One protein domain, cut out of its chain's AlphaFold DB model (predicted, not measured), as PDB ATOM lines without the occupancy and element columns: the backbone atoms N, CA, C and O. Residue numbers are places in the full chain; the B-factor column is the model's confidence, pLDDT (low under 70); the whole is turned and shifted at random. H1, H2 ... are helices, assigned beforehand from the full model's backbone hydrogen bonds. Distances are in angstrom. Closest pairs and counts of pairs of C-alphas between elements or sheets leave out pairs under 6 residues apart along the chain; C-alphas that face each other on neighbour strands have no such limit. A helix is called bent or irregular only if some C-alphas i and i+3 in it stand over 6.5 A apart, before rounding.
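What this domain is: This is residues 5 to 20 and 158 to 248 of the 392 residues of an uncharacterized protein of Enterococcus columbae DSM 7374 = ATCC 51263 (UniProt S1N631). H2 is the core, buried between two longer helices, H4 on one side and H5 crossing it on the other. H3 also lies between H4 and H5, towards one end, while the short H1 sits at the periphery, near H2. The 107 printed residues include five named helices, H1 to H5 in chain order, and no named strand; the class is all helix. The whole is compact, with a radius of gyration of the C-alphas of 13.6 A and spans of 40 by 30 by 26 A.

Where its parts are: Find C-alpha 5 at (258.378, 231.491, 188.390), where H1 begins and runs to residue 11. Beyond the cut, H2 covers residues 159 to 172, 19.7 A long, and H3 residues 183 to 194, 16.7 A. Look next for C-alpha 201 at (256.048, 236.170, 165.665), from which H4 runs 27.0 A to residue 219. H5, residues 231 to 247, is 24.7 A long and ends at C-alpha 247, (239.539, 217.262, 169.834); it has a kink of 30 degrees near residue 240 and is only just irregular, with C-alphas 239 and 242 6.8 A apart.

How they stand to each other: Start at H2: it touches H4, closest C-alphas Ala 168 and Ile 211 at 5.5 A, the same way at 36 degrees, only just a steep tilt. Residues 234 to 241 of H5 touch H2 about perpendicular, at 81 degrees, closest C-alphas Cys 166 and Leu 238 at 6.1 A. H3 touches H5 at Ala 190 and Gly 242, their closest C-alphas, 4.9 A, and H4 at Leu 185 and Asp 203, 6.9 A. H1 and H5 are close but not clearly touching, closest C-alphas Trp 11 and Gln 231 at 6.3 A. Each O i to N i+4 pair is within hydrogen-bond range in H1, H2, H3 and H4; in H5, 11 of 13 are.

The domain as a whole: The C-alphas farthest apart, of Ala 195 and Glu 222, are 41.5 A apart. Residues 21 to 157 are not printed, and C-alphas 20 and 158 stand 8.4 A apart across that cut. The link from H4 to H5 is long, and pLDDT is under 70 at residues 224 to 228 and 248.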
ATOM      1  N   LEU A   5     257.304 231.753 189.337       70.38
ATOM      2  CA  LEU A   5     258.378 231.491 188.390       70.38
ATOM      3  C   LEU A   5     259.484 230.644 189.031       70.38
ATOM      4  O   LEU A   5     259.935 229.707 188.382       70.38
ATOM      5  N   ASP A   6     259.822 230.848 190.311       75.06
ATOM      6  CA  ASP A   6     260.772 229.981 191.027       75.06
ATOM      7  C   ASP A   6     260.268 228.542 191.073       75.06
ATOM      8  O   ASP A   6     261.041 227.625 190.845       75.06
ATOM      9  N   THR A   7     258.968 228.311 191.299       81.50
ATOM     10  CA  THR A   7     258.405 226.945 191.259       81.50
ATOM     11  C   THR A   7     258.587 226.296 189.887       81.50
ATOM     12  O   THR A   7     258.919 225.116 189.794       81.50
ATOM     13  N   TYR A   8     258.389 227.058 188.810       87.19
ATOM     14  CA  TYR A   8     258.620 226.553 187.459       87.19
ATOM     15  C   TYR A   8     260.095 226.225 187.226       87.19
ATOM     16  O   TYR A   8     260.408 225.138 186.746       87.19
ATOM     17  N   PHE A   9     260.997 227.133 187.601       87.56
ATOM     18  CA  PHE A   9     262.438 226.937 187.455       87.56
ATOM     19  C   PHE A   9     262.980 225.844 188.383       87.56
ATOM     20  O   PHE A   9     263.911 225.150 188.011       87.56
ATOM     21  N   GLN A  10     262.360 225.599 189.536       88.62
ATOM     22  CA  GLN A  10     262.662 224.439 190.378       88.62
ATOM     23  C   GLN A  10     262.317 223.126 189.671       88.62
ATOM     24  O   GLN A  10     263.069 222.161 189.757       88.62
ATOM     25  N   TRP A  11     261.183 223.071 188.968       90.44
ATOM     26  CA  TRP A  11     260.780 221.881 188.212       90.44
ATOM     27  C   TRP A  11     261.562 221.712 186.909       90.44
ATOM     28  O   TRP A  11     261.688 220.594 186.410       90.44
ATOM     29  N   TYR A  12     262.057 222.813 186.344       90.12
ATOM     30  CA  TYR A  12     262.743 222.839 185.061       90.12
ATOM     31  C   TYR A  12     263.950 223.806 185.080       90.12
ATOM     32  O   TYR A  12     263.901 224.866 184.445       90.12
ATOM     33  N   PRO A  13     265.038 223.458 185.792       87.25
ATOM     34  CA  PRO A  13     266.150 224.373 186.077       87.25
ATOM     35  C   PRO A  13     266.951 224.777 184.838       87.25
ATOM     36  O   PRO A  13     267.357 225.929 184.715       87.25
ATOM     37  N   ASP A  14     267.096 223.874 183.869       87.25
ATOM     38  CA  ASP A  14     267.910 224.112 182.670       87.25
ATOM     39  C   ASP A  14     267.143 224.814 181.537       87.25
ATOM     40  O   ASP A  14     267.590 224.867 180.389       87.25
ATOM     41  N   THR A  15     265.954 225.345 181.827       87.31
ATOM     42  CA  THR A  15     265.077 225.881 180.787       87.31
ATOM     43  C   THR A  15     265.372 227.323 180.433       87.31
ATOM     44  O   THR A  15     265.386 228.229 181.267       87.31
ATOM     45  N   LYS A  16     265.536 227.560 179.133       88.38
ATOM     46  CA  LYS A  16     265.691 228.892 178.558       88.38
ATOM     47  C   LYS A  16     264.659 229.061 177.462       88.38
ATOM     48  O   LYS A  16     264.504 228.177 176.625       88.38
ATOM     49  N   LEU A  17     263.961 230.195 177.496       89.31
ATOM     50  CA  LEU A  17     263.036 230.556 176.430       89.31
ATOM     51  C   LEU A  17     263.811 230.627 175.113       89.31
ATOM     52  O   LEU A  17     264.923 231.161 175.079       89.31
ATOM     53  N   GLU A  18     263.227 230.096 174.046       89.44
ATOM     54  CA  GLU A  18     263.857 230.120 172.737       89.44
ATOM     55  C   GLU A  18     264.096 231.557 172.270       89.44
ATOM     56  O   GLU A  18     263.246 232.438 172.421       89.44
ATOM     57  N   SER A  19     265.251 231.786 171.643       89.56
ATOM     58  CA  SER A  19     265.475 233.017 170.889       89.56
ATOM     59  C   SER A  19     264.571 233.003 169.659       89.56
ATOM     60  O   SER A  19     264.769 232.183 168.759       89.56
ATOM     61  N   TYR A  20     263.577 233.891 169.625       93.06
ATOM     62  CA  TYR A  20     262.610 234.017 168.533       93.06
ATOM     63  C   TYR A  20     262.702 235.400 167.878       93.06
ATOM     64  O   TYR A  20     262.939 236.381 168.589       93.06
ATOM     65  N   PRO A 158     258.183 226.379 169.157       97.44
ATOM     66  CA  PRO A 158     258.824 226.788 170.409       97.44
ATOM     67  C   PRO A 158     258.240 226.019 171.612       97.44
ATOM     68  O   PRO A 158     257.264 226.436 172.247       97.44
ATOM     69  N   GLN A 159     258.825 224.856 171.909       96.25
ATOM     70  CA  GLN A 159     258.372 223.927 172.952       96.25
ATOM     71  C   GLN A 159     258.406 224.537 174.359       96.25
ATOM     72  O   GLN A 159     257.505 224.287 175.165       96.25
ATOM     73  N   GLU A 160     259.417 225.342 174.675       95.69
ATOM     74  CA  GLU A 160     259.550 225.990 175.973       95.69
ATOM     75  C   GLU A 160     258.541 227.125 176.142       95.69
ATOM     76  O   GLU A 160     257.897 227.208 177.194       95.69
ATOM     77  N   LEU A 161     258.309 227.939 175.104       96.38
ATOM     78  CA  LEU A 161     257.182 228.878 175.107       96.38
ATOM     79  C   LEU A 161     255.871 228.146 175.420       96.38
ATOM     80  O   LEU A 161     255.129 228.579 176.301       96.38
ATOM     81  N   TRP A 162     255.593 227.036 174.733       96.94
ATOM     82  CA  TRP A 162     254.378 226.254 174.957       96.94
ATOM     83  C   TRP A 162     254.287 225.698 176.372       96.94
ATOM     84  O   TRP A 162     253.243 225.812 177.011       96.94
ATOM     85  N   ARG A 163     255.378 225.150 176.915       95.88
ATOM     86  CA  ARG A 163     255.397 224.654 178.294       95.88
ATOM     87  C   ARG A 163     255.091 225.775 179.289       95.88
ATOM     88  O   ARG A 163     254.266 225.577 180.182       95.88
ATOM     89  N   ARG A 164     255.696 226.957 179.131       95.12
ATOM     90  CA  ARG A 164     255.394 228.136 179.967       95.12
ATOM     91  C   ARG A 164     253.957 228.614 179.788       95.12
ATOM     92  O   ARG A 164     253.309 228.977 180.768       95.12
ATOM     93  N   TYR A 165     253.448 228.573 178.561       95.56
ATOM     94  CA  TYR A 165     252.069 228.918 178.235       95.56
ATOM     95  C   TYR A 165     251.083 227.983 178.946       95.56
ATOM     96  O   TYR A 165     250.220 228.441 179.693       95.56
ATOM     97  N   CYS A 166     251.277 226.669 178.837       94.19
ATOM     98  CA  CYS A 166     250.508 225.664 179.569       94.19
ATOM     99  C   CYS A 166     250.612 225.851 181.083       94.19
ATOM    100  O   CYS A 166     249.617 225.714 181.790       94.19
ATOM    101  N   PHE A 167     251.791 226.198 181.603       92.88
ATOM    102  CA  PHE A 167     251.953 226.466 183.030       92.88
ATOM    103  C   PHE A 167     251.157 227.696 183.479       92.88
ATOM    104  O   PHE A 167     250.518 227.665 184.533       92.88
ATOM    105  N   ALA A 168     251.117 228.754 182.664       92.06
ATOM    106  CA  ALA A 168     250.260 229.907 182.912       92.06
ATOM    107  C   ALA A 168     248.776 229.507 182.921       92.06
ATOM    108  O   ALA A 168     248.060 229.897 183.840       92.06
ATOM    109  N   HIS A 169     248.322 228.668 181.983       90.94
ATOM    110  CA  HIS A 169     246.957 228.114 181.970       90.94
ATOM    111  C   HIS A 169     246.631 227.288 183.215       90.94
ATOM    112  O   HIS A 169     245.615 227.526 183.877       90.94
ATOM    113  N   TYR A 170     247.525 226.371 183.579       89.69
ATOM    114  CA  TYR A 170     247.422 225.538 184.774       89.69
ATOM    115  C   TYR A 170     247.232 226.403 186.023       89.69
ATOM    116  O   TYR A 170     246.265 226.236 186.774       89.69
ATOM    117  N   ARG A 171     248.105 227.400 186.195       88.38
ATOM    118  CA  ARG A 171     248.085 228.352 187.308       88.38
ATOM    119  C   ARG A 171     246.841 229.227 187.317       88.38
ATOM    120  O   ARG A 171     246.198 229.363 188.356       88.38
ATOM    121  N   ASN A 172     246.462 229.772 186.166       88.25
ATOM    122  CA  ASN A 172     245.286 230.625 186.018       88.25
ATOM    123  C   ASN A 172     244.012 229.949 186.561       88.25
ATOM    124  O   ASN A 172     243.148 230.612 187.134       88.25
ATOM    125  N   SER A 173     243.928 228.615 186.478       83.56
ATOM    126  CA  SER A 173     242.800 227.837 187.006       83.56
ATOM    127  C   SER A 173     242.637 227.884 188.537       83.56
ATOM    128  O   SER A 173     241.548 227.595 189.041       83.56
ATOM    129  N   PHE A 174     243.683 228.268 189.278       81.94
ATOM    130  CA  PHE A 174     243.667 228.409 190.739       81.94
ATOM    131  C   PHE A 174     243.346 229.833 191.212       81.94
ATOM    132  O   PHE A 174     243.112 230.036 192.404       81.94
ATOM    133  N   LEU A 175     243.301 230.818 190.309       82.25
ATOM    134  CA  LEU A 175     242.938 232.186 190.666       82.25
ATOM    135  C   LEU A 175     241.454 232.290 191.044       82.25
ATOM    136  O   LEU A 175     240.571 231.644 190.468       82.25
ATOM    137  N   SER A 176     241.157 233.165 192.006       81.06
ATOM    138  CA  SER A 176     239.778 233.530 192.353       81.06
ATOM    139  C   SER A 176     239.077 234.230 191.180       81.06
ATOM    140  O   SER A 176     237.902 233.963 190.908       81.06
ATOM    141  N   LYS A 177     239.819 235.051 190.432       83.81
ATOM    142  CA  LYS A 177     239.403 235.710 189.191       83.81
ATOM    143  C   LYS A 177     240.425 235.392 188.085       83.81
ATOM    144  O   LYS A 177     241.430 236.088 187.988       83.81
ATOM    145  N   PRO A 178     240.217 234.316 187.308       85.69
ATOM    146  CA  PRO A 178     241.100 233.946 186.210       85.69
ATOM    147  C   PRO A 178     241.146 235.019 185.124       85.69
ATOM    148  O   PRO A 178     240.131 235.640 184.808       85.69
ATOM    149  N   ILE A 179     242.319 235.171 184.521       88.88
ATOM    150  CA  ILE A 179     242.527 235.974 183.321       88.88
ATOM    151  C   ILE A 179     241.865 235.269 182.133       88.88
ATOM    152  O   ILE A 179     241.976 234.052 181.980       88.88
ATOM    153  N   ALA A 180     241.160 236.030 181.300       87.44
ATOM    154  CA  ALA A 180     240.602 235.511 180.058       87.44
ATOM    155  C   ALA A 180     241.714 235.363 179.011       87.44
ATOM    156  O   ALA A 180     242.443 236.317 178.748       87.44
ATOM    157  N   PHE A 181     241.823 234.179 178.410       87.31
ATOM    158  CA  PHE A 181     242.775 233.899 177.336       87.31
ATOM    159  C   PHE A 181     242.107 233.885 175.965       87.31
ATOM    160  O   PHE A 181     240.918 233.578 175.829       87.31
ATOM    161  N   ASN A 182     242.899 234.156 174.932       90.19
ATOM    162  CA  ASN A 182     242.504 233.994 173.549       90.19
ATOM    163  C   ASN A 182     242.479 232.503 173.185       90.19
ATOM    164  O   ASN A 182     243.498 231.866 172.924       90.19
ATOM    165  N   HIS A 183     241.272 231.944 173.124       86.50
ATOM    166  CA  HIS A 183     241.079 230.539 172.784       86.50
ATOM    167  C   HIS A 183     241.584 230.177 171.378       86.50
ATOM    168  O   HIS A 183     242.121 229.086 171.190       86.50
ATOM    169  N   GLN A 184     241.445 231.083 170.402       88.38
ATOM    170  CA  GLN A 184     241.906 230.838 169.032       88.38
ATOM    171  C   GLN A 184     243.434 230.792 168.961       88.38
ATOM    172  O   GLN A 184     243.983 229.966 168.237       88.38
ATOM    173  N   LEU A 185     244.117 231.623 169.757       93.56
ATOM    174  CA  LEU A 185     245.568 231.536 169.921       93.56
ATOM    175  C   LEU A 185     245.958 230.166 170.488       93.56
ATOM    176  O   LEU A 185     246.769 229.476 169.883       93.56
ATOM    177  N   ALA A 186     245.339 229.729 171.589       93.25
ATOM    178  CA  ALA A 186     245.648 228.434 172.200       93.25
ATOM    179  C   ALA A 186     245.434 227.253 171.231       93.25
ATOM    180  O   ALA A 186     246.305 226.391 171.122       93.25
ATOM    181  N   LYS A 187     244.313 227.238 170.491       91.75
ATOM    182  CA  LYS A 187     244.032 226.225 169.457       91.75
ATOM    183  C   LYS A 187     245.082 226.230 168.350       91.75
ATOM    184  O   LYS A 187     245.578 225.172 167.975       91.75
ATOM    185  N   ARG A 188     245.453 227.412 167.853       93.38
ATOM    186  CA  ARG A 188     246.470 227.545 166.806       93.38
ATOM    187  C   ARG A 188     247.841 227.075 167.290       93.38
ATOM    188  O   ARG A 188     248.470 226.287 166.597       93.38
ATOM    189  N   LEU A 189     248.265 227.470 168.492       96.31
ATOM    190  CA  LEU A 189     249.514 226.991 169.093       96.31
ATOM    191  C   LEU A 189     249.523 225.462 169.241       96.31
ATOM    192  O   LEU A 189     250.514 224.831 168.891       96.31
ATOM    193  N   ALA A 190     248.423 224.858 169.701       95.31
ATOM    194  CA  ALA A 190     248.311 223.403 169.820       95.31
ATOM    195  C   ALA A 190     248.426 222.695 168.457       95.31
ATOM    196  O   ALA A 190     249.148 221.708 168.336       95.31
ATOM    197  N   ALA A 191     247.762 223.220 167.425       95.06
ATOM    198  CA  ALA A 191     247.785 222.630 166.090       95.06
ATOM    199  C   ALA A 191     249.170 222.757 165.423       95.06
ATOM    200  O   ALA A 191     249.683 221.802 164.845       95.06
ATOM    201  N   PHE A 192     249.832 223.907 165.579       97.06
ATOM    202  CA  PHE A 192     251.205 224.105 165.105       97.06
ATOM    203  C   PHE A 192     252.213 223.238 165.866       97.06
ATOM    204  O   PHE A 192     253.147 222.721 165.259       97.06
ATOM    205  N   LYS A 193     251.995 223.013 167.168       97.25
ATOM    206  CA  LYS A 193     252.787 222.062 167.952       97.25
ATOM    207  C   LYS A 193     252.678 220.645 167.402       97.25
ATOM    208  O   LYS A 193     253.686 219.948 167.359       97.25
ATOM    209  N   GLN A 194     251.468 220.206 167.050       95.38
ATOM    210  CA  GLN A 194     251.234 218.851 166.549       95.38
ATOM    211  C   GLN A 194     251.996 218.593 165.244       95.38
ATOM    212  O   GLN A 194     252.570 217.522 165.093       95.38
ATOM    213  N   ALA A 195     252.058 219.588 164.357       96.25
ATOM    214  CA  ALA A 195     252.807 219.515 163.101       96.25
ATOM    215  C   ALA A 195     254.304 219.881 163.231       96.25
ATOM    216  O   ALA A 195     255.023 219.891 162.234       96.25
ATOM    217  N   ASP A 196     254.779 220.234 164.431       97.31
ATOM    218  CA  ASP A 196     256.124 220.780 164.684       97.31
ATOM    219  C   ASP A 196     256.504 221.976 163.780       97.31
ATOM    220  O   ASP A 196     257.645 222.142 163.340       97.31
ATOM    221  N   LEU A 197     255.528 222.840 163.490       97.50
ATOM    222  CA  LEU A 197     255.745 224.064 162.719       97.50
ATOM    223  C   LEU A 197     256.159 225.231 163.627       97.50
ATOM    224  O   LEU A 197     255.625 225.373 164.732       97.50
ATOM    225  N   PRO A 198     257.050 226.132 163.169       97.50
ATOM    226  CA  PRO A 198     257.230 227.417 163.832       97.50
ATOM    227  C   PRO A 198     255.912 228.200 163.814       97.50
ATOM    228  O   PRO A 198     255.076 228.004 162.939       97.50
ATOM    229  N   ILE A 199     255.729 229.092 164.781       97.06
ATOM    230  CA  ILE A 199     254.526 229.920 164.904       97.06
ATOM    231  C   ILE A 199     254.785 231.336 164.395       97.06
ATOM    232  O   ILE A 199     255.925 231.760 164.251       97.06
ATOM    233  N   TYR A 200     253.729 232.113 164.195       95.69
ATOM    234  CA  TYR A 200     253.907 233.525 163.888       95.69
ATOM    235  C   TYR A 200     254.577 234.267 165.048       95.69
ATOM    236  O   TYR A 200     254.275 234.037 166.221       95.69
ATOM    237  N   ILE A 201     255.419 235.239 164.731       95.56
ATOM    238  CA  ILE A 201     256.048 236.170 165.665       95.56
ATOM    239  C   ILE A 201     254.978 236.888 166.491       95.56
ATOM    240  O   ILE A 201     255.123 237.034 167.707       95.56
ATOM    241  N   VAL A 202     253.867 237.289 165.864       94.56
ATOM    242  CA  VAL A 202     252.744 237.923 166.572       94.56
ATOM    243  C   VAL A 202     252.102 236.981 167.594       94.56
ATOM    244  O   VAL A 202     251.727 237.424 168.681       94.56
ATOM    245  N   ASP A 203     252.045 235.681 167.303       96.56
ATOM    246  CA  ASP A 203     251.512 234.666 168.215       96.56
ATOM    247  C   ASP A 203     252.475 234.361 169.349       96.56
ATOM    248  O   ASP A 203     252.053 234.249 170.501       96.56
ATOM    249  N   PHE A 204     253.772 234.296 169.044       97.12
ATOM    250  CA  PHE A 204     254.828 234.176 170.041       97.12
ATOM    251  C   PHE A 204     254.724 235.318 171.065       97.12
ATOM    252  O   PHE A 204     254.675 235.098 172.278       97.12
ATOM    253  N   GLN A 205     254.598 236.556 170.581       96.12
ATOM    254  CA  GLN A 205     254.431 237.740 171.425       96.12
ATOM    255  C   GLN A 205     253.097 237.747 172.185       96.12
ATOM    256  O   GLN A 205     253.052 238.168 173.348       96.12
ATOM    257  N   ALA A 206     252.009 237.291 171.561       96.94
ATOM    258  CA  ALA A 206     250.704 237.183 172.204       96.94
ATOM    259  C   ALA A 206     250.722 236.162 173.353       96.94
ATOM    260  O   ALA A 206     250.262 236.479 174.451       96.94
ATOM    261  N   ALA A 207     251.345 234.997 173.155       96.94
ATOM    262  CA  ALA A 207     251.521 233.987 174.194       96.94
ATOM    263  C   ALA A 207     252.341 234.533 175.375       96.94
ATOM    264  O   ALA A 207     251.938 234.394 176.532       96.94
ATOM    265  N   LEU A 208     253.443 235.242 175.104       96.00
ATOM    266  CA  LEU A 208     254.227 235.912 176.147       96.00
ATOM    267  C   LEU A 208     253.426 236.976 176.903       96.00
ATOM    268  O   LEU A 208     253.586 237.137 178.114       96.00
ATOM    269  N   ARG A 209     252.566 237.731 176.215       95.88
ATOM    270  CA  ARG A 209     251.673 238.705 176.855       95.88
ATOM    271  C   ARG A 209     250.700 238.010 177.807       95.88
ATOM    272  O   ARG A 209     250.581 238.442 178.949       95.88
ATOM    273  N   GLU A 210     250.064 236.932 177.368       95.56
ATOM    274  CA  GLU A 210     249.141 236.138 178.182       95.56
ATOM    275  C   GLU A 210     249.823 235.534 179.422       95.56
ATOM    276  O   GLU A 210     249.296 235.645 180.531       95.56
ATOM    277  N   ILE A 211     251.041 235.003 179.271       94.94
ATOM    278  CA  ILE A 211     251.864 234.525 180.395       94.94
ATOM    279  C   ILE A 211     252.139 235.661 181.392       94.94
ATOM    280  O   ILE A 211     251.964 235.488 182.601       94.94
ATOM    281  N   ARG A 212     252.538 236.844 180.901       93.31
ATOM    282  CA  ARG A 212     252.819 238.012 181.753       93.31
ATOM    283  C   ARG A 212     251.595 238.469 182.541       93.31
ATOM    284  O   ARG A 212     251.742 238.761 183.724       93.31
ATOM    285  N   LEU A 213     250.413 238.493 181.927       93.38
ATOM    286  CA  LEU A 213     249.171 238.881 182.606       93.38
ATOM    287  C   LEU A 213     248.853 237.952 183.783       93.38
ATOM    288  O   LEU A 213     248.502 238.423 184.864       93.38
ATOM    289  N   VAL A 214     249.028 236.639 183.609       91.50
ATOM    290  CA  VAL A 214     248.852 235.689 184.716       91.50
ATOM    291  C   VAL A 214     249.905 235.906 185.795       91.50
ATOM    292  O   VAL A 214     249.558 235.946 186.971       91.50
ATOM    293  N   ASN A 215     251.174 236.092 185.431       89.25
ATOM    294  CA  ASN A 215     252.218 236.360 186.421       89.25
ATOM    295  C   ASN A 215     251.898 237.610 187.252       89.25
ATOM    296  O   ASN A 215     251.924 237.541 188.478       89.25
ATOM    297  N   GLN A 216     251.494 238.708 186.609       89.50
ATOM    298  CA  GLN A 216     251.062 239.932 187.291       89.50
ATOM    299  C   GLN A 216     249.889 239.679 188.245       89.50
ATOM    300  O   GLN A 216     249.948 240.093 189.401       89.50
ATOM    301  N   ALA A 217     248.866 238.942 187.803       89.25
ATOM    302  CA  ALA A 217     247.716 238.604 188.641       89.25
ATOM    303  C   ALA A 217     248.112 237.799 189.890       89.25
ATOM    304  O   ALA A 217     247.526 237.977 190.954       89.25
ATOM    305  N   PHE A 218     249.121 236.932 189.778       85.56
ATOM    306  CA  PHE A 218     249.654 236.173 190.908       85.56
ATOM    307  C   PHE A 218     250.501 237.020 191.863       85.56
ATOM    308  O   PHE A 218     250.403 236.823 193.072       85.56
ATOM    309  N   HIS A 219     251.302 237.962 191.355       83.81
ATOM    310  CA  HIS A 219     252.063 238.890 192.204       83.81
ATOM    311  C   HIS A 219     251.152 239.820 193.016       83.81
ATOM    312  O   HIS A 219     251.520 240.231 194.110       83.81
ATOM    313  N   GLN A 220     249.959 240.127 192.505       85.56
ATOM    314  CA  GLN A 220     248.974 240.991 193.164       85.56
ATOM    315  C   GLN A 220     248.091 240.261 194.192       85.56
ATOM    316  O   GLN A 220     247.180 240.864 194.758       85.56
ATOM    317  N   LEU A 221     248.308 238.963 194.441       82.38
ATOM    318  CA  LEU A 221     247.513 238.218 195.417       82.38
ATOM    319  C   LEU A 221     247.839 238.663 196.849       82.38
ATOM    320  O   LEU A 221     248.931 238.410 197.347       82.38
ATOM    321  N   GLU A 222     246.844 239.214 197.549       71.62
ATOM    322  CA  GLU A 222     246.949 239.587 198.972       71.62
ATOM    323  C   GLU A 222     247.316 238.400 199.877       71.62
ATOM    324  O   GLU A 222     247.982 238.558 200.898       71.62
ATOM    325  N   LYS A 223     246.868 237.191 199.510       72.94
ATOM    326  CA  LYS A 223     247.192 235.943 200.208       72.94
ATOM    327  C   LYS A 223     247.834 234.971 199.224       72.94
ATOM    328  O   LYS A 223     247.168 234.582 198.258       72.94
ATOM    329  N   PRO A 224     249.084 234.530 199.458       68.56
ATOM    330  CA  PRO A 224     249.725 233.569 198.579       68.56
ATOM    331  C   PRO A 224     248.942 232.254 198.594       68.56
ATOM    332  O   PRO A 224     248.498 231.772 199.642       68.56
ATOM    333  N   LEU A 225     248.760 231.662 197.414       68.12
ATOM    334  CA  LEU A 225     248.162 230.337 197.299       68.12
ATOM    335  C   LEU A 225     249.063 229.317 198.004       68.12
ATOM    336  O   LEU A 225     250.259 229.261 197.736       68.12
ATOM    337  N   LYS A 226     248.478 228.497 198.889       63.59
ATOM    338  CA  LYS A 226     249.236 227.537 199.710       63.59
ATOM    339  C   LYS A 226     250.033 226.531 198.868       63.59
ATOM    340  O   LYS A 226     251.157 226.228 199.237       63.59
ATOM    341  N   THR A 227     249.481 226.023 197.758       67.06
ATOM    342  CA  THR A 227     250.183 225.130 196.813       67.06
ATOM    343  C   THR A 227     249.568 225.183 195.406       67.06
ATOM    344  O   THR A 227     248.355 225.034 195.239       67.06
ATOM    345  N   ILE A 228     250.399 225.336 194.368       68.75
ATOM    346  CA  ILE A 228     249.960 225.340 192.956       68.75
ATOM    347  C   ILE A 228     249.763 223.919 192.398       68.75
ATOM    348  O   ILE A 228     248.945 223.712 191.507       68.75
ATOM    349  N   GLY A 229     250.382 222.906 193.002       77.81
ATOM    350  CA  GLY A 229     250.329 221.507 192.562       77.81
ATOM    351  C   GLY A 229     251.714 220.888 192.581       77.81
ATOM    352  O   GLY A 229     252.656 221.551 193.005       77.81
ATOM    353  N   THR A 230     251.828 219.629 192.164       86.94
ATOM    354  CA  THR A 230     253.128 218.979 191.950       86.94
ATOM    355  C   THR A 230     253.532 219.066 190.479       86.94
ATOM    356  O   THR A 230     252.690 219.299 189.605       86.94
ATOM    357  N   GLN A 231     254.815 218.834 190.200       90.69
ATOM    358  CA  GLN A 231     255.330 218.729 188.835       90.69
ATOM    359  C   GLN A 231     254.594 217.643 188.035       90.69
ATOM    360  O   GLN A 231     254.223 217.877 186.890       90.69
ATOM    361  N   GLU A 232     254.305 216.497 188.654       90.94
ATOM    362  CA  GLU A 232     253.538 215.400 188.049       90.94
ATOM    363  C   GLU A 232     252.137 215.859 187.612       90.94
ATOM    364  O   GLU A 232     251.710 215.599 186.486       90.94
ATOM    365  N   ASN A 233     251.423 216.616 188.461       90.50
ATOM    366  CA  ASN A 233     250.113 217.153 188.081       90.50
ATOM    367  C   ASN A 233     250.206 218.079 186.862       90.50
ATOM    368  O   ASN A 233     249.317 218.079 186.010       90.50
ATOM    369  N   PHE A 234     251.261 218.892 186.796       92.25
ATOM    370  CA  PHE A 234     251.482 219.783 185.667       92.25
ATOM    371  C   PHE A 234     251.870 219.022 184.393       92.25
ATOM    372  O   PHE A 234     251.370 219.359 183.326       92.25
ATOM    373  N   GLN A 235     252.696 217.978 184.483       92.75
ATOM    374  CA  GLN A 235     253.079 217.163 183.325       92.75
ATOM    375  C   GLN A 235     251.869 216.492 182.671       92.75
ATOM    376  O   GLN A 235     251.727 216.550 181.452       92.75
ATOM    377  N   HIS A 236     250.956 215.938 183.469       91.69
ATOM    378  CA  HIS A 236     249.701 215.395 182.951       91.69
ATOM    379  C   HIS A 236     248.841 216.463 182.270       91.69
ATOM    380  O   HIS A 236     248.356 216.251 181.163       91.69
ATOM    381  N   PHE A 237     248.711 217.643 182.884       91.38
ATOM    382  CA  PHE A 237     248.014 218.761 182.248       91.38
ATOM    383  C   PHE A 237     248.672 219.164 180.920       91.38
ATOM    384  O   PHE A 237     247.977 219.380 179.935       91.38
ATOM    385  N   LEU A 238     250.003 219.244 180.872       92.44
ATOM    386  CA  LEU A 238     250.765 219.606 179.676       92.44
ATOM    387  C   LEU A 238     250.545 218.619 178.518       92.44
ATOM    388  O   LEU A 238     250.467 219.053 177.369       92.44
ATOM    389  N   GLN A 239     250.462 217.320 178.817       91.00
ATOM    390  CA  GLN A 239     250.208 216.261 177.834       91.00
ATOM    391  C   GLN A 239     248.794 216.354 177.251       91.00
ATOM    392  O   GLN A 239     248.615 216.280 176.037       91.00
ATOM    393  N   ASP A 240     247.806 216.566 178.115       90.00
ATOM    394  CA  ASP A 240     246.395 216.571 177.740       90.00
ATOM    395  C   ASP A 240     245.963 217.869 177.044       90.00
ATOM    396  O   ASP A 240     245.179 217.840 176.098       90.00
ATOM    397  N   PHE A 241     246.483 219.017 177.492       89.50
ATOM    398  CA  PHE A 241     245.952 220.338 177.143       89.50
ATOM    399  C   PHE A 241     245.889 220.595 175.634       89.50
ATOM    400  O   PHE A 241     244.887 221.108 175.141       89.50
ATOM    401  N   GLY A 242     246.937 220.220 174.892       88.25
ATOM    402  CA  GLY A 242     246.965 220.384 173.436       88.25
ATOM    403  C   GLY A 242     245.888 219.550 172.743       88.25
ATOM    404  O   GLY A 242     245.109 220.081 171.957       88.25
ATOM    405  N   ASN A 243     245.791 218.266 173.087       88.50
ATOM    406  CA  ASN A 243     244.811 217.358 172.491       88.50
ATOM    407  C   ASN A 243     243.382 217.760 172.849       88.50
ATOM    408  O   ASN A 243     242.505 217.753 171.988       88.50
ATOM    409  N   ASP A 244     243.146 218.164 174.095       87.31
ATOM    410  CA  ASP A 244     241.827 218.594 174.543       87.31
ATOM    411  C   ASP A 244     241.361 219.860 173.810       87.31
ATOM    412  O   ASP A 244     240.182 219.984 173.489       87.31
ATOM    413  N   LEU A 245     242.274 220.788 173.498       86.00
ATOM    414  CA  LEU A 245     241.960 221.977 172.698       86.00
ATOM    415  C   LEU A 245     241.562 221.642 171.256       86.00
ATOM    416  O   LEU A 245     240.771 222.383 170.671       86.00
ATOM    417  N   LEU A 246     242.133 220.580 170.682       86.50
ATOM    418  CA  LEU A 246     241.953 220.210 169.275       86.50
ATOM    419  C   LEU A 246     240.783 219.249 169.047       86.50
ATOM    420  O   LEU A 246     240.104 219.347 168.032       86.50
ATOM    421  N   THR A 247     240.545 218.329 169.980       79.94
ATOM    422  CA  THR A 247     239.539 217.262 169.834       79.94
ATOM    423  C   THR A 247     238.187 217.629 170.419       79.94
ATOM    424  O   THR A 247     237.162 217.100 169.996       79.94
ATOM    425  N   SER A 248     238.167 218.527 171.403       67.06
ATOM    426  CA  SER A 248     236.945 218.876 172.104       67.06
ATOM    427  C   SER A 248     236.485 220.267 171.678       67.06
ATOM    428  O   SER A 248     237.037 221.285 172.096       67.06
TER     429      SER A 248